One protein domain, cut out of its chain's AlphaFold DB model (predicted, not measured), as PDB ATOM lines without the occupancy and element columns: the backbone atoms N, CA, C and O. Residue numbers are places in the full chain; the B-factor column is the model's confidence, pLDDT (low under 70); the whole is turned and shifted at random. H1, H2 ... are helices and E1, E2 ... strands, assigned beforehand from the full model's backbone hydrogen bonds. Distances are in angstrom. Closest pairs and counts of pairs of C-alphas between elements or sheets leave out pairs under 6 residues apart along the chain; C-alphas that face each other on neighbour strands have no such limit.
ATOM      1  N   GLU A 149     106.192 128.961  90.812       95.75
ATOM      2  CA  GLU A 149     106.612 127.645  91.321       95.75
ATOM      3  C   GLU A 149     107.749 127.753  92.354       95.75
ATOM      4  O   GLU A 149     107.871 126.918  93.248       95.75
ATOM      5  N   MET A 150     108.563 128.818  92.292       96.56
ATOM      6  CA  MET A 150     109.699 129.015  93.202       96.56
ATOM      7  C   MET A 150     109.272 129.057  94.674       96.56
ATOM      8  O   MET A 150     110.004 128.577  95.538       96.56
ATOM      9  N   TYR A 151     108.088 129.602  94.957       95.94
ATOM     10  CA  TYR A 151     107.562 129.771  96.313       95.94
ATOM     11  C   TYR A 151     106.289 128.966  96.566       95.94
ATOM     12  O   TYR A 151     105.643 129.162  97.589       95.94
ATOM     13  N   GLU A 152     105.932 128.038  95.680       94.25
ATOM     14  CA  GLU A 152     104.719 127.218  95.815       94.25
ATOM     15  C   GLU A 152     104.731 126.342  97.078       94.25
ATOM     16  O   GLU A 152     103.692 126.035  97.655       94.25
ATOM     17  N   HIS A 153     105.923 125.999  97.567       95.38
ATOM     18  CA  HIS A 153     106.110 125.293  98.833       95.38
ATOM     19  C   HIS A 153     105.736 126.132 100.069       95.38
ATOM     20  O   HIS A 153     105.566 125.578 101.158       95.38
ATOM     21  N   LEU A 154     105.635 127.459  99.935       95.69
ATOM     22  CA  LEU A 154     105.224 128.356 101.008       95.69
ATOM     23  C   LEU A 154     103.704 128.516 100.999       95.69
ATOM     24  O   LEU A 154     103.073 128.690  99.959       95.69
ATOM     25  N   ARG A 155     103.103 128.499 102.189       94.69
ATOM     26  CA  ARG A 155     101.668 128.748 102.325       94.69
ATOM     27  C   ARG A 155     101.369 130.226 102.039       94.69
ATOM     28  O   ARG A 155     102.078 131.081 102.575       94.69
ATOM     29  N   PRO A 156     100.330 130.542 101.243       92.38
ATOM     30  CA  PRO A 156      99.837 131.907 101.108       92.38
ATOM     31  C   PRO A 156      99.523 132.521 102.476       92.38
ATOM     32  O   PRO A 156      99.029 131.829 103.370       92.38
ATOM     33  N   LEU A 157      99.806 133.816 102.639       90.00
ATOM     34  CA  LEU A 157      99.445 134.529 103.861       90.00
ATOM     35  C   LEU A 157      97.935 134.777 103.863       90.00
ATOM     36  O   LEU A 157      97.406 135.379 102.927       90.00
ATOM     37  N   ASN A 158      97.258 134.313 104.909       92.44
ATOM     38  CA  ASN A 158      95.828 134.532 105.070       92.44
ATOM     39  C   ASN A 158      95.548 136.007 105.358       92.44
ATOM     40  O   ASN A 158      96.254 136.647 106.135       92.44
ATOM     41  N   ASP A 159      94.490 136.528 104.747       91.50
ATOM     42  CA  ASP A 159      94.011 137.868 105.052       91.50
ATOM     43  C   ASP A 159      93.362 137.888 106.441       91.50
ATOM     44  O   ASP A 159      92.489 137.070 106.741       91.50
ATOM     45  N   LEU A 160      93.744 138.861 107.262       89.56
ATOM     46  CA  LEU A 160      93.118 139.128 108.552       89.56
ATOM     47  C   LEU A 160      92.176 140.312 108.356       89.56
ATOM     48  O   LEU A 160      92.579 141.446 108.561       89.56
ATOM     49  N   LEU A 161      90.962 140.070 107.860       88.94
ATOM     50  CA  LEU A 161      89.971 141.120 107.603       88.94
ATOM     51  C   LEU A 161      88.698 140.836 108.402       88.94
ATOM     52  O   LEU A 161      88.040 139.815 108.180       88.94
ATOM     53  N   VAL A 162      88.326 141.755 109.293       85.25
ATOM     54  CA  VAL A 162      87.100 141.668 110.101       85.25
ATOM     55  C   VAL A 162      86.124 142.759 109.660       85.25
ATOM     56  O   VAL A 162      86.495 143.923 109.523       85.25
ATOM     57  N   LYS A 163      84.859 142.395 109.401       82.50
ATOM     58  CA  LYS A 163      83.821 143.373 109.033       82.50
ATOM     59  C   LYS A 163      83.451 144.191 110.272       82.50
ATOM     60  O   LYS A 163      83.122 143.619 111.304       82.50
ATOM     61  N   GLY A 164      83.474 145.517 110.155       69.75
ATOM     62  CA  GLY A 164      82.967 146.415 111.196       69.75
ATOM     63  C   GLY A 164      83.869 146.616 112.418       69.75
ATOM     64  O   GLY A 164      83.429 147.274 113.356       69.75
ATOM     65  N   GLN A 165      85.109 146.109 112.427       53.78
ATOM     66  CA  GLN A 165      86.054 146.362 113.522       53.78
ATOM     67  C   GLN A 165      87.192 147.304 113.117       53.78
ATOM     68  O   GLN A 165      87.750 147.229 112.021       53.78
ATOM     69  N   PHE A 166      87.489 148.222 114.041       42.25
ATOM     70  CA  PHE A 166      88.530 149.238 113.962       42.25
ATOM     71  C   PHE A 166      89.883 148.600 113.713       42.25
ATOM     72  O   PHE A 166      90.233 147.625 114.365       42.25
ATOM     73  N   CYS A 167      90.659 149.182 112.816       39.25
ATOM     74  CA  CYS A 167      92.044 148.814 112.607       39.25
ATOM     75  C   CYS A 167      92.873 150.059 112.945       39.25
ATOM     76  O   CYS A 167      92.547 151.156 112.515       39.25
ATOM     77  N   GLU A 168      93.888 149.923 113.785       37.28
ATOM     78  CA  GLU A 168      94.862 150.979 114.084       37.28
ATOM     79  C   GLU A 168      96.257 150.316 114.114       37.28
ATOM     80  O   GLU A 168      96.353 149.090 114.159       37.28
ATOM     81  N   PHE A 169      97.326 151.086 113.893       34.94
ATOM     82  CA  PHE A 169      98.514 150.666 113.123       34.94
ATOM     83  C   PHE A 169      99.531 149.698 113.787       34.94
ATOM     84  O   PHE A 169     100.109 149.991 114.827       34.94
ATOM     85  N   SER A 170     100.012 148.701 113.029       29.94
ATOM     86  CA  SER A 170     101.277 147.968 113.288       29.94
ATOM     87  C   SER A 170     102.225 148.062 112.062       29.94
ATOM     88  O   SER A 170     101.972 148.867 111.172       29.94
ATOM     89  N   LYS A 171     103.385 147.387 112.013       31.23
ATOM     90  CA  LYS A 171     104.423 147.538 110.960       31.23
ATOM     91  C   LYS A 171     104.589 146.260 110.126       31.23
ATOM     92  O   LYS A 171     104.973 145.229 110.657       31.23
ATOM     93  N   GLY A 172     104.412 146.369 108.807       33.53
ATOM     94  CA  GLY A 172     104.638 145.319 107.799       33.53
ATOM     95  C   GLY A 172     104.243 145.821 106.405       33.53
ATOM     96  O   GLY A 172     103.636 146.884 106.307       33.53
ATOM     97  N   SER A 173     104.597 145.134 105.313       37.22
ATOM     98  CA  SER A 173     104.192 145.503 103.938       37.22
ATOM     99  C   SER A 173     102.702 145.219 103.698       37.22
ATOM    100  O   SER A 173     102.349 144.366 102.893       37.22
ATOM    101  N   CYS A 174     101.835 145.907 104.433       41.69
ATOM    102  CA  CYS A 174     100.425 145.569 104.568       41.69
ATOM    103  C   CYS A 174      99.549 146.752 104.154       41.69
ATOM    104  O   CYS A 174      99.985 147.906 104.125       41.69
ATOM    105  N   ILE A 175      98.305 146.453 103.804       46.97
ATOM    106  CA  ILE A 175      97.271 147.454 103.574       46.97
ATOM    107  C   ILE A 175      96.472 147.601 104.870       46.97
ATOM    108  O   ILE A 175      95.918 146.616 105.348       46.97
ATOM    109  N   TRP A 176      96.456 148.802 105.450       53.03
ATOM    110  CA  TRP A 176      95.853 149.100 106.766       53.03
ATOM    111  C   TRP A 176      94.439 149.626 106.616       53.03
ATOM    112  O   TRP A 176      94.152 150.109 105.533       53.03
ATOM    113  N   CYS A 177      93.605 149.619 107.663       40.00
ATOM    114  CA  CYS A 177      92.309 150.314 107.678       40.00
ATOM    115  C   CYS A 177      92.088 151.134 108.970       40.00
ATOM    116  O   CYS A 177      92.836 150.867 109.891       40.00
ATOM    117  N   VAL A 178      91.141 152.095 109.062       38.59
ATOM    118  CA  VAL A 178      90.719 152.845 110.301       38.59
ATOM    119  C   VAL A 178      89.233 153.265 110.186       38.59
ATOM    120  O   VAL A 178      88.751 153.332 109.056       38.59
ATOM    121  N   LYS A 179      88.501 153.524 111.292       41.03
ATOM    122  CA  LYS A 179      87.130 154.103 111.324       41.03
ATOM    123  C   LYS A 179      86.983 155.212 112.386       41.03
ATOM    124  O   LYS A 179      87.575 155.113 113.455       41.03
ATOM    125  N   GLU A 180      86.137 156.205 112.095       37.81
ATOM    126  CA  GLU A 180      85.693 157.295 112.982       37.81
ATOM    127  C   GLU A 180      84.734 156.780 114.085       37.81
ATOM    128  O   GLU A 180      83.789 156.034 113.807       37.81
ATOM    129  N   GLY A 181      84.993 157.130 115.350       32.81
ATOM    130  CA  GLY A 181      84.175 156.729 116.502       32.81
ATOM    131  C   GLY A 181      83.190 157.816 116.944       32.81
ATOM    132  O   GLY A 181      83.564 158.981 117.063       32.81
ATOM    133  N   GLU A 182      81.944 157.433 117.236       33.38
ATOM    134  CA  GLU A 182      80.916 158.329 117.779       33.38
ATOM    135  C   GLU A 182      81.010 158.549 119.305       33.38
ATOM    136  O   GLU A 182      81.647 157.819 120.064       33.38
ATOM    137  N   LEU A 204     107.633 141.880 123.301       53.41
ATOM    138  CA  LEU A 204     107.693 141.660 121.859       53.41
ATOM    139  C   LEU A 204     106.912 140.371 121.547       53.41
ATOM    140  O   LEU A 204     107.329 139.296 121.981       53.41
ATOM    141  N   MET A 205     105.767 140.481 120.868       60.50
ATOM    142  CA  MET A 205     105.028 139.305 120.400       60.50
ATOM    143  C   MET A 205     105.768 138.673 119.226       60.50
ATOM    144  O   MET A 205     106.380 139.367 118.411       60.50
ATOM    145  N   SER A 206     105.746 137.346 119.168       71.81
ATOM    146  CA  SER A 206     106.310 136.642 118.018       71.81
ATOM    147  C   SER A 206     105.312 136.677 116.854       71.81
ATOM    148  O   SER A 206     104.115 136.586 117.115       71.81
ATOM    149  N   PRO A 207     105.764 136.703 115.584       72.62
ATOM    150  CA  PRO A 207     104.874 136.601 114.417       72.62
ATOM    151  C   PRO A 207     103.962 135.361 114.430       72.62
ATOM    152  O   PRO A 207     102.946 135.298 113.748       72.62
ATOM    153  N   THR A 208     104.323 134.340 115.213       78.75
ATOM    154  CA  THR A 208     103.517 133.132 115.410       78.75
ATOM    155  C   THR A 208     102.258 133.397 116.236       78.75
ATOM    156  O   THR A 208     101.352 132.580 116.220       78.75
ATOM    157  N   GLU A 209     102.176 134.501 116.976       78.50
ATOM    158  CA  GLU A 209     101.047 134.820 117.857       78.50
ATOM    159  C   GLU A 209     100.053 135.804 117.221       78.50
ATOM    160  O   GLU A 209      99.031 136.107 117.834       78.50
ATOM    161  N   ASP A 210     100.296 136.244 115.982       69.88
ATOM    162  CA  ASP A 210      99.483 137.253 115.288       69.88
ATOM    163  C   ASP A 210      98.004 136.850 115.150       69.88
ATOM    164  O   ASP A 210      97.128 137.707 115.128       69.88
ATOM    165  N   TYR A 211      97.690 135.552 115.097       70.12
ATOM    166  CA  TYR A 211      96.303 135.076 115.013       70.12
ATOM    167  C   TYR A 211      95.554 135.139 116.354       70.12
ATOM    168  O   TYR A 211      94.333 135.269 116.365       70.12
ATOM    169  N   LYS A 212      96.264 135.069 117.490       70.25
ATOM    170  CA  LYS A 212      95.659 135.139 118.835       70.25
ATOM    171  C   LYS A 212      95.200 136.545 119.191       70.25
ATOM    172  O   LYS A 212      94.402 136.730 120.099       70.25
ATOM    173  N   VAL A 213      95.704 137.526 118.453       63.50
ATOM    174  CA  VAL A 213      95.397 138.944 118.605       63.50
ATOM    175  C   VAL A 213      93.891 139.204 118.548       63.50
ATOM    176  O   VAL A 213      93.373 139.956 119.367       63.50
ATOM    177  N   VAL A 214      93.182 138.546 117.627       61.50
ATOM    178  CA  VAL A 214      91.735 138.739 117.455       61.50
ATOM    179  C   VAL A 214      90.945 138.041 118.570       61.50
ATOM    180  O   VAL A 214      90.048 138.649 119.154       61.50
ATOM    181  N   ASP A 215      91.305 136.798 118.899       62.34
ATOM    182  CA  ASP A 215      90.526 135.937 119.802       62.34
ATOM    183  C   ASP A 215      90.832 136.161 121.296       62.34
ATOM    184  O   ASP A 215      89.921 136.245 122.118       62.34
ATOM    185  N   GLU A 216      92.112 136.254 121.677       65.00
ATOM    186  CA  GLU A 216      92.552 136.284 123.084       65.00
ATOM    187  C   GLU A 216      92.310 137.652 123.735       65.00
ATOM    188  O   GLU A 216      92.101 137.746 124.945       65.00
ATOM    189  N   TYR A 217      92.267 138.712 122.927       57.88
ATOM    190  CA  TYR A 217      92.037 140.074 123.408       57.88
ATOM    191  C   TYR A 217      90.598 140.561 123.235       57.88
ATOM    192  O   TYR A 217      90.291 141.653 123.708       57.88
ATOM    193  N   ASN A 218      89.738 139.741 122.615       42.28
ATOM    194  CA  ASN A 218      88.273 139.784 122.649       42.28
ATOM    195  C   ASN A 218      87.690 141.191 122.914       42.28
ATOM    196  O   ASN A 218      87.102 141.474 123.961       42.28
ATOM    197  N   TYR A 219      87.915 142.111 121.970       46.06
ATOM    198  CA  TYR A 219      87.553 143.521 122.111       46.06
ATOM    199  C   TYR A 219      86.052 143.751 121.903       46.06
ATOM    200  O   TYR A 219      85.597 144.214 120.860       46.06
ATOM    201  N   GLY A 220      85.287 143.478 122.956       36.88
ATOM    202  CA  GLY A 220      83.950 144.007 123.183       36.88
ATOM    203  C   GLY A 220      83.885 144.617 124.581       36.88
ATOM    204  O   GLY A 220      83.935 143.891 125.563       36.88
ATOM    205  N   LEU A 221      83.776 145.950 124.659       38.78
ATOM    206  CA  LEU A 221      83.412 146.733 125.855       38.78
ATOM    207  C   LEU A 221      84.206 146.439 127.146       38.78
ATOM    208  O   LEU A 221      83.776 145.664 127.996       38.78
ATOM    209  N   VAL A 222      85.287 147.191 127.390       37.38
ATOM    210  CA  VAL A 222      85.849 147.316 128.751       37.38
ATOM    211  C   VAL A 222      85.982 148.786 129.151       37.38
ATOM    212  O   VAL A 222      86.526 149.614 128.421       37.38
ATOM    213  N   GLY A 223      85.402 149.111 130.309       41.09
ATOM    214  CA  GLY A 223      85.105 150.462 130.777       41.09
ATOM    215  C   GLY A 223      86.307 151.372 131.062       41.09
ATOM    216  O   GLY A 223      87.208 151.057 131.833       41.09
ATOM    217  N   LEU A 224      86.242 152.558 130.453       47.09
ATOM    218  CA  LEU A 224      86.482 153.930 130.941       47.09
ATOM    219  C   LEU A 224      87.613 154.326 131.917       47.09
ATOM    220  O   LEU A 224      87.744 155.528 132.134       47.09
ATOM    221  N   LYS A 225      88.486 153.457 132.448       47.06
ATOM    222  CA  LYS A 225      89.535 153.914 133.400       47.06
ATOM    223  C   LYS A 225      90.991 153.832 132.929       47.06
ATOM    224  O   LYS A 225      91.860 154.377 133.598       47.06
ATOM    225  N   TYR A 226      91.266 153.270 131.749       46.81
ATOM    226  CA  TYR A 226      92.633 153.134 131.210       46.81
ATOM    227  C   TYR A 226      92.869 153.872 129.880       46.81
ATOM    228  O   TYR A 226      93.731 153.494 129.099       46.81
ATOM    229  N   ARG A 227      92.139 154.956 129.598       49.25
ATOM    230  CA  ARG A 227      92.002 155.527 128.241       49.25
ATOM    231  C   ARG A 227      93.303 156.011 127.559       49.25
ATOM    232  O   ARG A 227      93.369 155.972 126.338       49.25
ATOM    233  N   ILE A 228      94.349 156.398 128.300       53.72
ATOM    234  CA  ILE A 228      95.622 156.881 127.704       53.72
ATOM    235  C   ILE A 228      96.623 155.736 127.455       53.72
ATOM    236  O   ILE A 228      97.316 155.732 126.443       53.72
ATOM    237  N   LEU A 229      96.654 154.719 128.323       48.53
ATOM    238  CA  LEU A 229      97.497 153.526 128.142       48.53
ATOM    239  C   LEU A 229      96.842 152.498 127.205       48.53
ATOM    240  O   LEU A 229      97.531 151.800 126.466       48.53
ATOM    241  N   PHE A 230      95.507 152.463 127.170       46.84
ATOM    242  CA  PHE A 230      94.739 151.610 126.268       46.84
ATOM    243  C   PHE A 230      94.862 152.085 124.820       46.84
ATOM    244  O   PHE A 230      94.994 151.245 123.951       46.84
ATOM    245  N   SER A 231      94.947 153.393 124.546       52.59
ATOM    246  CA  SER A 231      95.115 153.911 123.175       52.59
ATOM    247  C   SER A 231      96.415 153.437 122.499       52.59
ATOM    248  O   SER A 231      96.407 153.148 121.309       52.59
ATOM    249  N   TYR A 232      97.512 153.250 123.247       45.50
ATOM    250  CA  TYR A 232      98.767 152.706 122.700       45.50
ATOM    251  C   TYR A 232      98.816 151.162 122.659       45.50
ATOM    252  O   TYR A 232      99.554 150.605 121.846       45.50
ATOM    253  N   MET A 233      98.036 150.463 123.498       48.75
ATOM    254  CA  MET A 233      97.852 149.000 123.419       48.75
ATOM    255  C   MET A 233      96.892 148.595 122.290       48.75
ATOM    256  O   MET A 233      97.179 147.649 121.563       48.75
ATOM    257  N   LEU A 234      95.798 149.341 122.111       47.59
ATOM    258  CA  LEU A 234      94.792 149.164 121.057       47.59
ATOM    259  C   LEU A 234      95.399 149.394 119.662       47.59
ATOM    260  O   LEU A 234      95.039 148.714 118.708       47.59
ATOM    261  N   TRP A 235      96.410 150.266 119.585       46.72
ATOM    262  CA  TRP A 235      97.172 150.585 118.378       46.72
ATOM    263  C   TRP A 235      97.873 149.380 117.734       46.72
ATOM    264  O   TRP A 235      98.009 149.356 116.523       46.72
ATOM    265  N   ASN A 236      98.305 148.363 118.489       48.88
ATOM    266  CA  ASN A 236      99.000 147.203 117.905       48.88
ATOM    267  C   ASN A 236      98.090 145.987 117.654       48.88
ATOM    268  O   ASN A 236      98.579 144.988 117.128       48.88
ATOM    269  N   LEU A 237      96.806 146.035 118.038       49.19
ATOM    270  CA  LEU A 237      96.042 144.813 118.328       49.19
ATOM    271  C   LEU A 237      94.763 144.613 117.509       49.19
ATOM    272  O   LEU A 237      94.072 143.622 117.707       49.19
ATOM    273  N   THR A 238      94.447 145.491 116.555       54.50
ATOM    274  CA  THR A 238      93.280 145.283 115.678       54.50
ATOM    275  C   THR A 238      93.534 145.595 114.206       54.50
ATOM    276  O   THR A 238      92.593 145.685 113.424       54.50
ATOM    277  N   SER A 239      94.791 145.748 113.770       63.50
ATOM    278  CA  SER A 239      95.074 146.021 112.359       63.50
ATOM    279  C   SER A 239      94.661 144.840 111.480       63.50
ATOM    280  O   SER A 239      95.313 143.795 111.491       63.50
ATOM    281  N   SER A 240      93.621 145.024 110.671       77.19
ATOM    282  CA  SER A 240      93.344 144.125 109.563       77.19
ATOM    283  C   SER A 240      94.471 144.260 108.547       77.19
ATOM    284  O   SER A 240      94.814 145.370 108.135       77.19
ATOM    285  N   GLN A 241      95.068 143.133 108.172       85.81
ATOM    286  CA  GLN A 241      96.173 143.086 107.225       85.81
ATOM    287  C   GLN A 241      95.744 142.286 106.004       85.81
ATOM    288  O   GLN A 241      95.262 141.157 106.102       85.81
ATOM    289  N   THR A 242      95.939 142.885 104.835       93.88
ATOM    290  CA  THR A 242      95.787 142.199 103.557       93.88
ATOM    291  C   THR A 242      96.934 142.559 102.629       93.88
ATOM    292  O   THR A 242      97.495 143.660 102.694       93.88
ATOM    293  N   ASN A 243      97.273 141.616 101.757       94.44
ATOM    294  CA  ASN A 243      98.281 141.802 100.728       94.44
ATOM    295  C   ASN A 243      97.634 142.162  99.392       94.44
ATOM    296  O   ASN A 243      96.560 141.661  99.046       94.44
ATOM    297  N   LEU A 244      98.336 142.981  98.599       95.12
ATOM    298  CA  LEU A 244      97.944 143.215  97.209       95.12
ATOM    299  C   LEU A 244      98.029 141.916  96.403       95.12
ATOM    300  O   LEU A 244      97.155 141.665  95.591       95.12
ATOM    301  N   VAL A 245      99.060 141.096  96.618       96.00
ATOM    302  CA  VAL A 245      99.245 139.808  95.939       96.00
ATOM    303  C   VAL A 245      99.322 138.712  96.999       96.00
ATOM    304  O   VAL A 245     100.118 138.817  97.925       96.00
ATOM    305  N   GLY A 246      98.494 137.671  96.875       93.88
ATOM    306  CA  GLY A 246      98.466 136.552  97.832       93.88
ATOM    307  C   GLY A 246      99.623 135.558  97.674       93.88
ATOM    308  O   GLY A 246      99.841 134.720  98.546       93.88
ATOM    309  N   ARG A 247     100.368 135.642  96.565       94.50
ATOM    310  CA  ARG A 247     101.523 134.787  96.290       94.50
ATOM    311  C   ARG A 247     102.679 135.111  97.248       94.50
ATOM    312  O   ARG A 247     103.069 136.278  97.334       94.50
ATOM    313  N   PRO A 248     103.277 134.106  97.910       95.50
ATOM    314  CA  PRO A 248     104.485 134.314  98.700       95.50
ATOM    315  C   PRO A 248     105.649 134.765  97.804       95.50
ATOM    316  O   PRO A 248     105.893 134.192  96.742       95.50
ATOM    317  N   THR A 249     106.359 135.809  98.231       94.50
ATOM    318  CA  THR A 249     107.549 136.353  97.555       94.50
ATOM    319  C   THR A 249     108.586 136.767  98.588       94.50
ATOM    320  O   THR A 249     108.229 137.125  99.713       94.50
ATOM    321  N   SER A 250     109.869 136.708  98.229       92.88
ATOM    322  CA  SER A 250     110.941 137.186  99.105       92.88
ATOM    323  C   SER A 250     111.079 138.703  99.028       92.88
ATOM    324  O   SER A 250     111.391 139.345 100.030       92.88
ATOM    325  N   GLU A 251     110.895 139.279  97.839       91.38
ATOM    326  CA  GLU A 251     111.063 140.710  97.587       91.38
ATOM    327  C   GLU A 251     109.974 141.236  96.643       91.38
ATOM    328  O   GLU A 251     109.537 140.557  95.717       91.38
ATOM    329  N   GLN A 252     109.574 142.502  96.809       90.75
ATOM    330  CA  GLN A 252     108.563 143.120  95.940       90.75
ATOM    331  C   GLN A 252     108.989 143.152  94.457       90.75
ATOM    332  O   GLN A 252     108.132 143.161  93.578       90.75
ATOM    333  N   SER A 253     110.294 143.185  94.159       92.12
ATOM    334  CA  SER A 253     110.802 143.175  92.778       92.12
ATOM    335  C   SER A 253     110.589 141.843  92.054       92.12
ATOM    336  O   SER A 253     110.701 141.800  90.832       92.12
ATOM    337  N   GLU A 254     110.244 140.779  92.780       95.31
ATOM    338  CA  GLU A 254     109.939 139.464  92.216       95.31
ATOM    339  C   GLU A 254     108.505 139.371  91.670       95.31
ATOM    340  O   GLU A 254     108.164 138.400  90.991       95.31
ATOM    341  N   LEU A 255     107.663 140.372  91.957       95.75
ATOM    342  CA  LEU A 255     106.304 140.493  91.436       95.75
ATOM    343  C   LEU A 255     106.315 141.228  90.097       95.75
ATOM    344  O   LEU A 255     106.873 142.321  89.965       95.75
ATOM    345  N   SER A 256     105.633 140.664  89.100       95.94
ATOM    346  CA  SER A 256     105.457 141.373  87.830       95.94
ATOM    347  C   SER A 256     104.444 142.514  87.984       95.94
ATOM    348  O   SER A 256     103.464 142.420  88.727       95.94
ATOM    349  N   THR A 257     104.623 143.606  87.232       95.38
ATOM    350  CA  THR A 257     103.658 144.720  87.247       95.38
ATOM    351  C   THR A 257     102.264 144.276  86.793       95.38
ATOM    352  O   THR A 257     101.264 144.804  87.277       95.38
ATOM    353  N   LEU A 258     102.180 143.306  85.876       96.00
ATOM    354  CA  LEU A 258     100.911 142.744  85.417       96.00
ATOM    355  C   LEU A 258     100.197 141.986  86.546       96.00
ATOM    356  O   LEU A 258      99.014 142.224  86.780       96.00
ATOM    357  N   GLU A 259     100.923 141.146  87.285       96.12
ATOM    358  CA  GLU A 259     100.408 140.399  88.440       96.12
ATOM    359  C   GLU A 259      99.854 141.337  89.522       96.12
ATOM    360  O   GLU A 259      98.743 141.132  90.016       96.12
ATOM    361  N   MET A 260     100.565 142.424  89.836       96.75
ATOM    362  CA  MET A 260     100.087 143.433  90.790       96.75
ATOM    363  C   MET A 260      98.806 144.141  90.308       96.75
ATOM    364  O   MET A 260      97.887 144.382  91.095       96.75
ATOM    365  N   LYS A 261      98.719 144.464  89.010       96.81
ATOM    366  CA  LYS A 261      97.538 145.117  88.421       96.81
ATOM    367  C   LYS A 261      96.312 144.212  88.440       96.81
ATOM    368  O   LYS A 261      95.239 144.669  88.817       96.81
ATOM    369  N   LEU A 262      96.466 142.941  88.072       96.25
ATOM    370  CA  LEU A 262      95.363 141.975  88.079       96.25
ATOM    371  C   LEU A 262      94.802 141.777  89.490       96.25
ATOM    372  O   LEU A 262      93.588 141.795  89.685       96.25
ATOM    373  N   ASN A 263      95.676 141.690  90.497       96.75
ATOM    374  CA  ASN A 263      95.231 141.520  91.879       96.75
ATOM    375  C   ASN A 263      94.658 142.794  92.525       96.75
ATOM    376  O   ASN A 263      93.993 142.708  93.557       96.75
ATOM    377  N   THR A 264      94.825 143.967  91.906       96.69
ATOM    378  CA  THR A 264      94.178 145.205  92.375       96.69
ATOM    379  C   THR A 264      92.652 145.068  92.408       96.69
ATOM    380  O   THR A 264      92.001 145.618  93.294       96.69
ATOM    381  N   ILE A 265      92.072 144.288  91.492       95.75
ATOM    382  CA  ILE A 265      90.624 144.042  91.447       95.75
ATOM    383  C   ILE A 265      90.178 143.197  92.649       95.75
ATOM    384  O   ILE A 265      89.197 143.542  93.306       95.75
ATOM    385  N   ASN A 266      90.925 142.142  92.988       95.50
ATOM    386  CA  ASN A 266      90.646 141.299  94.158       95.50
ATOM    387  C   ASN A 266      90.734 142.110  95.458       95.50
ATOM    388  O   ASN A 266      89.914 141.957  96.361       95.50
ATOM    389  N   LEU A 267      91.710 143.014  95.535       95.88
ATOM    390  CA  LEU A 267      91.841 143.940  96.650       95.88
ATOM    391  C   LEU A 267      90.653 144.911  96.743       95.88
ATOM    392  O   LEU A 267      90.111 145.121  97.824       95.88
ATOM    393  N   LEU A 268      90.201 145.462  95.616       95.31
ATOM    394  CA  LEU A 268      89.046 146.357  95.580       95.31
ATOM    395  C   LEU A 268      87.762 145.657  96.053       95.31
ATOM    396  O   LEU A 268      86.983 146.239  96.805       95.31
ATOM    397  N   GLN A 269      87.567 144.390  95.679       94.88
ATOM    398  CA  GLN A 269      86.450 143.578  96.172       94.88
ATOM    399  C   GLN A 269      86.485 143.418  97.695       94.88
ATOM    400  O   GLN A 269      85.438 143.482  98.339       94.88
ATOM    401  N   LYS A 270      87.677 143.271  98.289       95.12
ATOM    402  CA  LYS A 270      87.833 143.263  99.750       95.12
ATOM    403  C   LYS A 270      87.420 144.609 100.346       95.12
ATOM    404  O   LYS A 270      86.671 144.621 101.316       95.12
ATOM    405  N   PHE A 271      87.815 145.736  99.753       94.50
ATOM    406  CA  PHE A 271      87.397 147.054 100.246       94.50
ATOM    407  C   PHE A 271      85.881 147.246 100.189       94.50
ATOM    408  O   PHE A 271      85.307 147.742 101.148       94.50
ATOM    409  N   ILE A 272      85.221 146.792  99.125       94.00
ATOM    410  CA  ILE A 272      83.755 146.858  99.015       94.00
ATOM    411  C   ILE A 272      83.082 145.941 100.049       94.00
ATOM    412  O   ILE A 272      82.073 146.310 100.643       94.00
ATOM    413  N   LYS A 273      83.641 144.748 100.288       93.25
ATOM    414  CA  LYS A 273      83.086 143.763 101.230       93.25
ATOM    415  C   LYS A 273      83.229 144.191 102.693       93.25
ATOM    416  O   LYS A 273      82.297 144.010 103.473       93.25
ATOM    417  N   TYR A 274      84.404 144.690 103.070       93.31
ATOM    418  CA  TYR A 274      84.740 145.020 104.459       93.31
ATOM    419  C   TYR A 274      84.503 146.493 104.808       93.31
ATOM    420  O   TYR A 274      84.446 146.819 105.989       93.31
ATOM    421  N   GLN A 275      84.332 147.355 103.799       93.44
ATOM    422  CA  GLN A 275      84.031 148.785 103.919       93.44
ATOM    423  C   GLN A 275      84.914 149.539 104.928       93.44
ATOM    424  O   GLN A 275      84.407 150.190 105.844       93.44
ATOM    425  N   PRO A 276      86.249 149.466 104.797       93.50
ATOM    426  CA  PRO A 276      87.128 150.187 105.705       93.50
ATOM    427  C   PRO A 276      87.010 151.704 105.503       93.50
ATOM    428  O   PRO A 276      86.925 152.153 104.362       93.50
ATOM    429  N   SER A 277      87.031 152.523 106.557       90.50
ATOM    430  CA  SER A 277      86.901 153.986 106.387       90.50
ATOM    431  C   SER A 277      88.206 154.639 105.937       90.50
ATOM    432  O   SER A 277      88.211 155.573 105.143       90.50
ATOM    433  N   VAL A 278      89.337 154.107 106.374       91.12
ATOM    434  CA  VAL A 278      90.667 154.488 105.898       91.12
ATOM    435  C   VAL A 278      91.325 153.264 105.300       91.12
ATOM    436  O   VAL A 278      91.018 152.163 105.727       91.12
ATOM    437  N   VAL A 279      92.210 153.441 104.324       93.31
ATOM    438  CA  VAL A 279      93.110 152.419 103.815       93.31
ATOM    439  C   VAL A 279      94.520 152.985 103.685       93.31
ATOM    440  O   VAL A 279      94.717 153.955 102.956       93.31
ATOM    441  N   CYS A 280      95.528 152.382 104.314       94.19
ATOM    442  CA  CYS A 280      96.913 152.843 104.160       94.19
ATOM    443  C   CYS A 280      97.725 151.847 103.319       94.19
ATOM    444  O   CYS A 280      97.715 150.654 103.589       94.19
ATOM    445  N   PHE A 281      98.465 152.320 102.320       94.69
ATOM    446  CA  PHE A 281      99.366 151.506 101.500       94.69
ATOM    447  C   PHE A 281     100.808 151.635 101.982       94.69
ATOM    448  O   PHE A 281     101.323 152.747 102.086       94.69
ATOM    449  N   VAL A 282     101.495 150.514 102.206       93.00
ATOM    450  CA  VAL A 282     102.918 150.522 102.587       93.00
ATOM    451  C   VAL A 282     103.791 150.441 101.351       93.00
ATOM    452  O   VAL A 282     103.985 149.387 100.753       93.00
ATOM    453  N   GLY A 283     104.358 151.582 100.983       92.56
ATOM    454  CA  GLY A 283     105.226 151.738  99.830       92.56
ATOM    455  C   GLY A 283     104.513 152.368  98.637       92.56
ATOM    456  O   GLY A 283     103.497 151.883  98.138       92.56
ATOM    457  N   LYS A 284     105.131 153.429  98.108       93.38
ATOM    458  CA  LYS A 284     104.632 154.192  96.957       93.38
ATOM    459  C   LYS A 284     104.403 153.327  95.711       93.38
ATOM    460  O   LYS A 284     103.437 153.544  94.995       93.38
ATOM    461  N   LYS A 285     105.236 152.307  95.474       94.19
ATOM    462  CA  LYS A 285     105.098 151.419  94.304       94.19
ATOM    463  C   LYS A 285     103.759 150.675  94.270       94.19
ATOM    464  O   LYS A 285     103.194 150.507  93.196       94.19
ATOM    465  N   ILE A 286     103.258 150.226  95.423       94.75
ATOM    466  CA  ILE A 286     101.972 149.516  95.508       94.75
ATOM    467  C   ILE A 286     100.832 150.491  95.205       94.75
ATOM    468  O   ILE A 286      99.959 150.180  94.399       94.75
ATOM    469  N   TRP A 287     100.900 151.690  95.791       96.19
ATOM    470  CA  TRP A 287      99.957 152.772  95.517       96.19
ATOM    471  C   TRP A 287      99.915 153.148  94.034       96.19
ATOM    472  O   TRP A 287      98.838 153.167  93.454       96.19
ATOM    473  N   ASP A 288     101.069 153.389  93.407       95.75
ATOM    474  CA  ASP A 288     101.138 153.794  91.999       95.75
ATOM    475  C   ASP A 288     100.476 152.742  91.087       95.75
ATOM    476  O   ASP A 288      99.776 153.081  90.130       95.75
ATOM    477  N   VAL A 289     100.657 151.447  91.389       96.44
ATOM    478  CA  VAL A 289      99.987 150.367  90.653       96.44
ATOM    479  C   VAL A 289      98.480 150.392  90.894       96.44
ATOM    480  O   VAL A 289      97.727 150.374  89.917       96.44
ATOM    481  N   PHE A 290      98.054 150.478  92.154       96.62
ATOM    482  CA  PHE A 290      96.645 150.535  92.535       96.62
ATOM    483  C   PHE A 290      95.926 151.709  91.855       96.62
ATOM    484  O   PHE A 290      94.939 151.513  91.146       96.62
ATOM    485  N   GLU A 291      96.478 152.915  91.987       95.81
ATOM    486  CA  GLU A 291      95.983 154.150  91.380       95.81
ATOM    487  C   GLU A 291      95.945 154.052  89.850       95.81
ATOM    488  O   GLU A 291      94.978 154.488  89.231       95.81
ATOM    489  N   SER A 292      96.935 153.411  89.217       95.88
ATOM    490  CA  SER A 292      96.950 153.247  87.755       95.88
ATOM    491  C   SER A 292      95.823 152.365  87.211       95.88
ATOM    492  O   SER A 292      95.452 152.511  86.044       95.88
ATOM    493  N   VAL A 293      95.314 151.429  88.018       96.25
ATOM    494  CA  VAL A 293      94.205 150.537  87.650       96.25
ATOM    495  C   VAL A 293      92.891 151.201  88.016       96.25
ATOM    496  O   VAL A 293      92.039 151.409  87.156       96.25
ATOM    497  N   VAL A 294      92.751 151.599  89.279       94.88
ATOM    498  CA  VAL A 294      91.529 152.206  89.801       94.88
ATOM    499  C   VAL A 294      91.228 153.531  89.115       94.88
ATOM    500  O   VAL A 294      90.096 153.736  88.699       94.88
ATOM    501  N   GLY A 295      92.222 154.392  88.905       92.69
ATOM    502  CA  GLY A 295      92.037 155.677  88.230       92.69
ATOM    503  C   GLY A 295      91.570 155.555  86.775       92.69
ATOM    504  O   GLY A 295      90.993 156.500  86.251       92.69
ATOM    505  N   LYS A 296      91.776 154.399  86.126       92.69
ATOM    506  CA  LYS A 296      91.255 154.121  84.775       92.69
ATOM    507  C   LYS A 296      89.851 153.526  84.793       92.69
ATOM    508  O   LYS A 296      89.078 153.778  83.877       92.69
ATOM    509  N   THR A 297      89.543 152.713  85.800       88.06
ATOM    510  CA  THR A 297      88.232 152.061  85.949       88.06
ATOM    511  C   THR A 297      87.194 152.998  86.569       88.06
ATOM    512  O   THR A 297      85.995 152.838  86.353       88.06
ATOM    513  N   ALA A 298      87.656 153.983  87.332       83.81
ATOM    514  CA  ALA A 298      86.852 155.010  87.956       83.81
ATOM    515  C   ALA A 298      86.045 155.801  86.920       83.81
ATOM    516  O   ALA A 298      86.597 156.581  86.143       83.81
ATOM    517  N   LYS A 299      84.718 155.653  86.945       82.38
ATOM    518  CA  LYS A 299      83.831 156.627  86.310       82.38
ATOM    519  C   LYS A 299      83.683 157.791  87.275       82.38
ATOM    520  O   LYS A 299      83.126 157.645  88.360       82.38
ATOM    521  N   PHE A 300      84.229 158.937  86.893       69.94
ATOM    522  CA  PHE A 300      84.004 160.167  87.633       69.94
ATOM    523  C   PHE A 300      82.567 160.596  87.420       69.94
ATOM    524  O   PHE A 300      82.164 160.902  86.294       69.94
ATOM    525  N   ASP A 301      81.800 160.604  88.501       67.62
ATOM    526  CA  ASP A 301      80.477 161.187  88.465       67.62
ATOM    527  C   ASP A 301      80.634 162.705  88.326       67.62
ATOM    528  O   ASP A 301      80.994 163.413  89.271       67.62
ATOM    529  N   LYS A 302      80.436 163.209  87.103       74.12
ATOM    530  CA  LYS A 302      80.530 164.645  86.810       74.12
ATOM    531  C   LYS A 302      79.491 165.446  87.599       74.12
ATOM    532  O   LYS A 302      79.717 166.633  87.816       74.12
ATOM    533  N   SER A 303      78.399 164.816  88.049       66.38
ATOM    534  CA  SER A 303      77.325 165.489  88.784       66.38
ATOM    535  C   SER A 303      77.750 165.954  90.184       66.38
ATOM    536  O   SER A 303      77.219 166.942  90.684       66.38
ATOM    537  N   VAL A 304      78.776 165.325  90.776       55.38
ATOM    538  CA  VAL A 304      79.284 165.640  92.125       55.38
ATOM    539  C   VAL A 304      80.403 166.696  92.100       55.38
ATOM    540  O   VAL A 304      80.979 167.021  93.135       55.38
ATOM    541  N   PHE A 396     103.493 162.508 101.581       86.56
ATOM    542  CA  PHE A 396     103.092 161.338 102.387       86.56
ATOM    543  C   PHE A 396     102.085 161.674 103.501       86.56
ATOM    544  O   PHE A 396     101.404 160.777 103.986       86.56
ATOM    545  N   SER A 397     101.971 162.947 103.892       84.81
ATOM    546  CA  SER A 397     101.108 163.389 104.995       84.81
ATOM    547  C   SER A 397      99.651 163.610 104.596       84.81
ATOM    548  O   SER A 397      98.787 163.685 105.465       84.81
ATOM    549  N   GLN A 398      99.370 163.741 103.300       89.00
ATOM    550  CA  GLN A 398      98.035 164.058 102.811       89.00
ATOM    551  C   GLN A 398      97.292 162.802 102.341       89.00
ATOM    552  O   GLN A 398      97.900 161.940 101.687       89.00
ATOM    553  N   PRO A 399      95.975 162.707 102.621       91.38
ATOM    554  CA  PRO A 399      95.139 161.686 102.015       91.38
ATOM    555  C   PRO A 399      95.166 161.839 100.496       91.38
ATOM    556  O   PRO A 399      95.247 162.943  99.949       91.38
ATOM    557  N   ARG A 400      95.098 160.713  99.796       94.31
ATOM    558  CA  ARG A 400      95.050 160.696  98.338       94.31
ATOM    559  C   ARG A 400      93.697 161.211  97.866       94.31
ATOM    560  O   ARG A 400      92.687 161.082  98.550       94.31
ATOM    561  N   ALA A 401      93.691 161.813  96.679       91.81
ATOM    562  CA  ALA A 401      92.476 162.373  96.093       91.81
ATOM    563  C   ALA A 401      91.428 161.292  95.791       91.81
ATOM    564  O   ALA A 401      90.233 161.558  95.864       91.81
ATOM    565  N   LEU A 402      91.891 160.081  95.475       93.06
ATOM    566  CA  LEU A 402      91.041 158.922  95.264       93.06
ATOM    567  C   LEU A 402      90.310 158.548  96.562       93.06
ATOM    568  O   LEU A 402      90.915 158.494  97.631       93.06
ATOM    569  N   ARG A 403      89.021 158.235  96.445       94.75
ATOM    570  CA  ARG A 403      88.184 157.688  97.519       94.75
ATOM    571  C   ARG A 403      87.180 156.702  96.940       94.75
ATOM    572  O   ARG A 403      86.803 156.859  95.781       94.75
ATOM    573  N   ILE A 404      86.761 155.713  97.724       93.81
ATOM    574  CA  ILE A 404      85.699 154.768  97.341       93.81
ATOM    575  C   ILE A 404      84.441 155.128  98.118       93.81
ATOM    576  O   ILE A 404      84.495 155.183  99.341       93.81
ATOM    577  N   SER A 405      83.323 155.350  97.433       94.25
ATOM    578  CA  SER A 405      82.001 155.406  98.065       94.25
ATOM    579  C   SER A 405      81.478 153.997  98.334       94.25
ATOM    580  O   SER A 405      81.483 153.161  97.426       94.25
ATOM    581  N   HIS A 406      80.965 153.755  99.533       92.25
ATOM    582  CA  HIS A 406      80.227 152.539  99.861       92.25
ATOM    583  C   HIS A 406      78.726 152.785  99.746       92.25
ATOM    584  O   HIS A 406      78.270 153.882 100.080       92.25
ATOM    585  N   PRO A 407      77.948 151.792  99.281       90.19
ATOM    586  CA  PRO A 407      76.498 151.895  99.321       90.19
ATOM    587  C   PRO A 407      76.036 152.067 100.779       90.19
ATOM    588  O   PRO A 407      76.631 151.444 101.667       90.19
ATOM    589  N   PRO A 408      75.014 152.905 101.033       90.38
ATOM    590  CA  PRO A 408      74.483 153.087 102.375       90.38
ATOM    591  C   PRO A 408      73.990 151.742 102.913       90.38
ATOM    592  O   PRO A 408      73.372 150.953 102.195       90.38
ATOM    593  N   GLU A 409      74.298 151.468 104.175       88.44
ATOM    594  CA  GLU A 409      73.743 150.320 104.886       88.44
ATOM    595  C   GLU A 409      72.237 150.562 105.083       88.44
ATOM    596  O   GLU A 409      71.834 151.711 105.282       88.44
ATOM    597  N   GLU A 410      71.411 149.512 104.994       90.50
ATOM    598  CA  GLU A 410      69.940 149.576 104.829       90.50
ATOM    599  C   GLU A 410      69.197 150.473 105.843       90.50
ATOM    600  O   GLU A 410      68.060 150.861 105.594       90.50
ATOM    601  N   ASN A 411      69.844 150.847 106.948       81.88
ATOM    602  CA  ASN A 411      69.245 151.594 108.049       81.88
ATOM    603  C   ASN A 411      69.790 153.020 108.254       81.88
ATOM    604  O   ASN A 411      69.165 153.782 108.985       81.88
ATOM    605  N   GLU A 412      70.925 153.408 107.657       78.12
ATOM    606  CA  GLU A 412      71.616 154.655 108.050       78.12
ATOM    607  C   GLU A 412      71.542 155.788 107.020       78.12
ATOM    608  O   GLU A 412      71.765 156.937 107.385       78.12
ATOM    609  N   GLY A 413      71.213 155.526 105.750       90.94
ATOM    610  CA  GLY A 413      71.100 156.561 104.702       90.94
ATOM    611  C   GLY A 413      72.393 157.342 104.386       90.94
ATOM    612  O   GLY A 413      72.483 157.988 103.342       90.94
ATOM    613  N   GLU A 414      73.411 157.265 105.241       91.56
ATOM    614  CA  GLU A 414      74.684 157.949 105.100       91.56
ATOM    615  C   GLU A 414      75.627 157.174 104.170       91.56
ATOM    616  O   GLU A 414      75.883 155.976 104.331       91.56
ATOM    617  N   VAL A 415      76.168 157.881 103.178       91.94
ATOM    618  CA  VAL A 415      77.171 157.338 102.259       91.94
ATOM    619  C   VAL A 415      78.530 157.353 102.951       91.94
ATOM    620  O   VAL A 415      79.128 158.410 103.153       91.94
ATOM    621  N   LYS A 416      79.051 156.168 103.276       91.38
ATOM    622  CA  LYS A 416      80.389 156.001 103.861       91.38
ATOM    623  C   LYS A 416      81.457 156.047 102.765       91.38
ATOM    624  O   LYS A 416      81.238 155.570 101.652       91.38
ATOM    625  N   TYR A 417      82.638 156.575 103.083       93.75
ATOM    626  CA  TYR A 417      83.775 156.625 102.157       93.75
ATOM    627  C   TYR A 417      84.997 155.888 102.717       93.75
ATOM    628  O   TYR A 417      85.258 155.950 103.915       93.75
ATOM    629  N   THR A 418      85.772 155.237 101.843       94.00
ATOM    630  CA  THR A 418      87.161 154.836 102.121       94.00
ATOM    631  C   THR A 418      88.122 155.907 101.630       94.00
ATOM    632  O   THR A 418      88.160 156.205 100.432       94.00
ATOM    633  N   TYR A 419      88.957 156.412 102.532       94.00
ATOM    634  CA  TYR A 419      90.069 157.313 102.237       94.00
ATOM    635  C   TYR A 419      91.381 156.551 102.101       94.00
ATOM    636  O   TYR A 419      91.615 155.603 102.839       94.00
ATOM    637  N   PHE A 420      92.270 156.981 101.206       94.81
ATOM    638  CA  PHE A 420      93.559 156.317 101.012       94.81
ATOM    639  C   PHE A 420      94.734 157.141 101.529       94.81
ATOM    640  O   PHE A 420      94.860 158.323 101.219       94.81
ATOM    641  N   PHE A 421      95.658 156.486 102.222       94.56
ATOM    642  CA  PHE A 421      96.951 157.034 102.619       94.56
ATOM    643  C   PHE A 421      98.078 156.167 102.081       94.56
ATOM    644  O   PHE A 421      97.895 154.998 101.744       94.56
ATOM    645  N   VAL A 422      99.272 156.743 101.994       94.38
ATOM    646  CA  VAL A 422     100.461 156.014 101.552       94.38
ATOM    647  C   VAL A 422     101.571 156.297 102.535       94.38
ATOM    648  O   VAL A 422     101.942 157.448 102.737       94.38
ATOM    649  N   VAL A 423     102.092 155.231 103.120       91.50
ATOM    650  CA  VAL A 423     103.165 155.240 104.106       91.50
ATOM    651  C   VAL A 423     104.444 154.783 103.399       91.50
ATOM    652  O   VAL A 423     104.385 153.897 102.539       91.50
ATOM    653  N   PRO A 424     105.617 155.372 103.684       89.06
ATOM    654  CA  PRO A 424     106.878 154.878 103.139       89.06
ATOM    655  C   PRO A 424     107.104 153.404 103.509       89.06
ATOM    656  O   PRO A 424     106.735 152.955 104.592       89.06
ATOM    657  N   SER A 425     107.710 152.638 102.595       84.88
ATOM    658  CA  SER A 425     108.025 151.232 102.861       84.88
ATOM    659  C   SER A 425     109.112 151.135 103.931       84.88
ATOM    660  O   SER A 425     110.152 151.787 103.830       84.88
ATOM    661  N   THR A 426     108.878 150.316 104.951       76.00
ATOM    662  CA  THR A 426     109.826 150.106 106.051       76.00
ATOM    663  C   THR A 426     110.901 149.067 105.721       76.00
ATOM    664  O   THR A 426     111.908 149.012 106.421       76.00
ATOM    665  N   SER A 427     110.751 148.297 104.634       65.75
ATOM    666  CA  SER A 427     111.583 147.119 104.324       65.75
ATOM    667  C   SER A 427     113.047 147.416 103.967       65.75
ATOM    668  O   SER A 427     113.851 146.495 103.861       65.75
ATOM    669  N   GLY A 428     113.430 148.689 103.824       57.03
ATOM    670  CA  GLY A 428     114.827 149.109 103.650       57.03
ATOM    671  C   GLY A 428     115.348 150.049 104.740       57.03
ATOM    672  O   GLY A 428     116.514 150.443 104.700       57.03
ATOM    673  N   LEU A 429     114.501 150.443 105.697       46.69
ATOM    674  CA  LEU A 429     114.788 151.563 106.595       46.69
ATOM    675  C   LEU A 429     115.422 151.152 107.928       46.69
ATOM    676  O   LEU A 429     115.817 152.023 108.693       46.69
ATOM    677  N   GLU A 430     115.634 149.858 108.183       50.19
ATOM    678  CA  GLU A 430     116.318 149.387 109.403       50.19
ATOM    679  C   GLU A 430     117.752 149.930 109.567       50.19
ATOM    680  O   GLU A 430     118.387 149.724 110.595       50.19
ATOM    681  N   ARG A 431     118.282 150.646 108.567       48.44
ATOM    682  CA  ARG A 431     119.624 151.237 108.607       48.44
ATOM    683  C   ARG A 431     119.662 152.758 108.501       48.44
ATOM    684  O   ARG A 431     120.759 153.309 108.553       48.44
ATOM    685  N   THR A 432     118.518 153.433 108.367       48.50
ATOM    686  CA  THR A 432     118.476 154.901 108.272       48.50
ATOM    687  C   THR A 432     117.563 155.439 109.370       48.50
ATOM    688  O   THR A 432     116.385 155.085 109.377       48.50
ATOM    689  N   PRO A 433     118.066 156.247 110.324       56.25
ATOM    690  CA  PRO A 433     117.231 156.802 111.381       56.25
ATOM    691  C   PRO A 433     116.062 157.572 110.761       56.25
ATOM    692  O   PRO A 433     116.254 158.414 109.884       56.25
ATOM    693  N   VAL A 434     114.846 157.247 111.198       54.47
ATOM    694  CA  VAL A 434     113.629 157.951 110.785       54.47
ATOM    695  C   VAL A 434     113.786 159.410 111.202       54.47
ATOM    696  O   VAL A 434     114.013 159.698 112.377       54.47
ATOM    697  N   SER A 435     113.694 160.336 110.248       65.75
ATOM    698  CA  SER A 435     113.770 161.764 110.569       65.75
ATOM    699  C   SER A 435     112.604 162.168 111.481       65.75
ATOM    700  O   SER A 435     111.507 161.612 111.386       65.75
ATOM    701  N   HIS A 436     112.815 163.158 112.350       63.50
ATOM    702  CA  HIS A 436     111.784 163.633 113.281       63.50
ATOM    703  C   HIS A 436     110.467 163.999 112.565       63.50
ATOM    704  O   HIS A 436     109.390 163.661 113.048       63.50
ATOM    705  N   GLY A 437     110.546 164.570 111.355       66.81
ATOM    706  CA  GLY A 437     109.374 164.876 110.527       66.81
ATOM    707  C   GLY A 437     108.582 163.642 110.067       66.81
ATOM    708  O   GLY A 437     107.357 163.675 110.050       66.81
ATOM    709  N   GLN A 438     109.237 162.518 109.757       62.91
ATOM    710  CA  GLN A 438     108.547 161.268 109.396       62.91
ATOM    711  C   GLN A 438     107.863 160.615 110.604       62.91
ATOM    712  O   GLN A 438     106.771 160.061 110.475       62.91
ATOM    713  N   ALA A 439     108.472 160.710 111.789       63.09
ATOM    714  CA  ALA A 439     107.831 160.281 113.028       63.09
ATOM    715  C   ALA A 439     106.606 161.156 113.345       63.09
ATOM    716  O   ALA A 439     105.546 160.629 113.676       63.09
ATOM    717  N   GLN A 440     106.713 162.477 113.159       63.97
ATOM    718  CA  GLN A 440     105.581 163.395 113.297       63.97
ATOM    719  C   GLN A 440     104.472 163.132 112.270       63.97
ATOM    720  O   GLN A 440     103.311 163.286 112.614       63.97
ATOM    721  N   GLN A 441     104.775 162.678 111.048       62.78
ATOM    722  CA  GLN A 441     103.746 162.288 110.068       62.78
ATOM    723  C   GLN A 441     102.921 161.079 110.528       62.78
ATOM    724  O   GLN A 441     101.699 161.088 110.390       62.78
ATOM    725  N   LEU A 442     103.566 160.070 111.124       58.00
ATOM    726  CA  LEU A 442     102.864 158.944 111.754       58.00
ATOM    727  C   LEU A 442     101.984 159.405 112.925       58.00
ATOM    728  O   LEU A 442     100.927 158.831 113.160       58.00
ATOM    729  N   VAL A 443     102.401 160.458 113.634       56.78
ATOM    730  CA  VAL A 443     101.604 161.087 114.696       56.78
ATOM    731  C   VAL A 443     100.485 161.968 114.124       56.78
ATOM    732  O   VAL A 443      99.401 161.980 114.684       56.78
ATOM    733  N   PHE A 444     100.683 162.658 112.999       56.75
ATOM    734  CA  PHE A 444      99.687 163.546 112.383       56.75
ATOM    735  C   PHE A 444      98.469 162.787 111.853       56.75
ATOM    736  O   PHE A 444      97.348 163.278 111.977       56.75
ATOM    737  N   LEU A 445      98.660 161.559 111.353       54.12
ATOM    738  CA  LEU A 445      97.542 160.662 111.038       54.12
ATOM    739  C   LEU A 445      96.629 160.424 112.255       54.12
ATOM    740  O   LEU A 445      95.441 160.210 112.066       54.12
ATOM    741  N   ARG A 446      97.142 160.570 113.489       47.91
ATOM    742  CA  ARG A 446      96.350 160.502 114.731       47.91
ATOM    743  C   ARG A 446      95.512 161.752 115.009       47.91
ATOM    744  O   ARG A 446      94.620 161.701 115.845       47.91
ATOM    745  N   SER A 447      95.818 162.892 114.385       44.03
ATOM    746  CA  SER A 447      95.139 164.171 114.655       44.03
ATOM    747  C   SER A 447      94.060 164.524 113.632       44.03
ATOM    748  O   SER A 447      93.167 165.304 113.961       44.03
ATOM    749  N   ILE A 448      94.111 163.967 112.417       49.09
ATOM    750  CA  ILE A 448      93.083 164.206 111.388       49.09
ATOM    751  C   ILE A 448      91.713 163.696 111.868       49.09
ATOM    752  O   ILE A 448      90.731 164.427 111.741       49.09
ATOM    753  N   ASP A 449      91.676 162.545 112.550       45.62
ATOM    754  CA  ASP A 449      90.458 161.988 113.162       45.62
ATOM    755  C   ASP A 449      89.817 162.914 114.216       45.62
ATOM    756  O   ASP A 449      88.615 162.857 114.454       45.62
ATOM    757  N   TRP A 450      90.583 163.821 114.833       35.28
ATOM    758  CA  TRP A 450      90.055 164.745 115.844       35.28
ATOM    759  C   TRP A 450      89.439 166.023 115.244       35.28
ATOM    760  O   TRP A 450      88.546 166.641 115.833       35.28
ATOM    761  N   CYS A 451      89.922 166.468 114.079       34.53
ATOM    762  CA  CYS A 451      89.625 167.810 113.565       34.53
ATOM    763  C   CYS A 451      88.409 167.862 112.621       34.53
ATOM    764  O   CYS A 451      87.735 168.889 112.558       34.53
ATOM    765  N   GLU A 452      88.093 166.779 111.907       41.47
ATOM    766  CA  GLU A 452      86.968 166.770 110.957       41.47
ATOM    767  C   GLU A 452      85.614 166.581 111.672       41.47
ATOM    768  O   GLU A 452      84.660 167.308 111.387       41.47
ATOM    769  N   SER A 453      85.568 165.762 112.733       41.56
ATOM    770  CA  SER A 453      84.362 165.561 113.558       41.56
ATOM    771  C   SER A 453      83.925 166.805 114.358       41.56
ATOM    772  O   SER A 453      82.766 166.916 114.771       41.56
TER     773      SER A 453
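What this domain is: This is residues 149 to 182, 204 to 304 and 396 to 453 of the 470 residues of an uncharacterized protein of Cryptococcus gattii EJB2 (UniProt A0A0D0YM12). A short, strongly twisted sheet of four strands sits in the middle, with H4 running over one of its faces, H3 beside the strands and steeply crosswise to H4, and H5 grazing the sheet. Two small helices, H1 and H2, lie away from the sheet, and residues 220 to 230, 299 to 304 and 428 to 433 stick out. The printed part has 193 residues with five named helices and four named strands, in the order E1 H1 H2 H3 E2 H4 E3 E4 H5; the sheet runs E1 E2 E4 E3 and is mixed. The class is mixed, helices and strands, with under half of the residues in named elements. The whole is compact, with a radius of gyration of the C-alphas of 17.6 A and spans of 52 by 50 by 35 A.

Where its parts are: Residues 149 to 174 hold no named element. E1, residues 175 to 178, begins with C-alpha 175 at (97.271, 147.454, 103.574). H1 is residues 212 to 216 and H2 residues 227 to 234. H3, residues 257 to 274, is 25.6 A long with a kink of 26 degrees near residue 266. E2 is residues 278 to 282, and H4, residues 284 to 297, is 19.9 A long. E3 is residues 403 to 405; E4, residues 417 to 423, is 19.5 A long. H5, residues 436 to 453, is 27.5 A long, with a kink of 41 degrees near residue 443, and ends with C-alpha 453 at (84.362, 165.561, 113.558).

How they stand to each other: E1 and E2 are antiparallel, with N 176 and O 280 at 2.9 A, within hydrogen-bond range. E2 and E4 are parallel, with N 279 and O 419 at 2.7 A. The hairpin E3 and E4 is antiparallel, with N 418 and O 404 at 2.8 A. H4 is on the sheet at a height over the sheet of 10.7 A and runs along the strands, at 8 degrees to E4 on the local plane. H3 is on the sheet too, only just at the sheet's level, at 3.7 A. H3 touches H4 with residues 257 to 264 alone, about perpendicular at 75 degrees; the closest C-alphas, of Thr 264 and Phe 290, are 5.9 A apart. H5 only grazes the sheet, with its residues 438 to 449. H1 and H2 are not on the sheet and are apart from each other. Every O i to N i+4 pair is within hydrogen-bond range in H1, against 2 of 4 in H2, 12 of 14 in H3, 9 of 10 in H4 and 8 of 14 in H5.

The domain as a whole: The C-alphas of Glu 149 and Lys 225, the two farthest apart, are 52.5 A apart. Residues 183 to 203 and 305 to 395 are not printed; the gaps between C-alphas are 31.8 A and 26.3 A. The links H2 to H3, E3 to E4 and E4 to H5 are long. The mean pLDDT of the printed part is 74.2, and 80 residues are under 70, among them 164 to 182, 213 to 239 and 427 to 453.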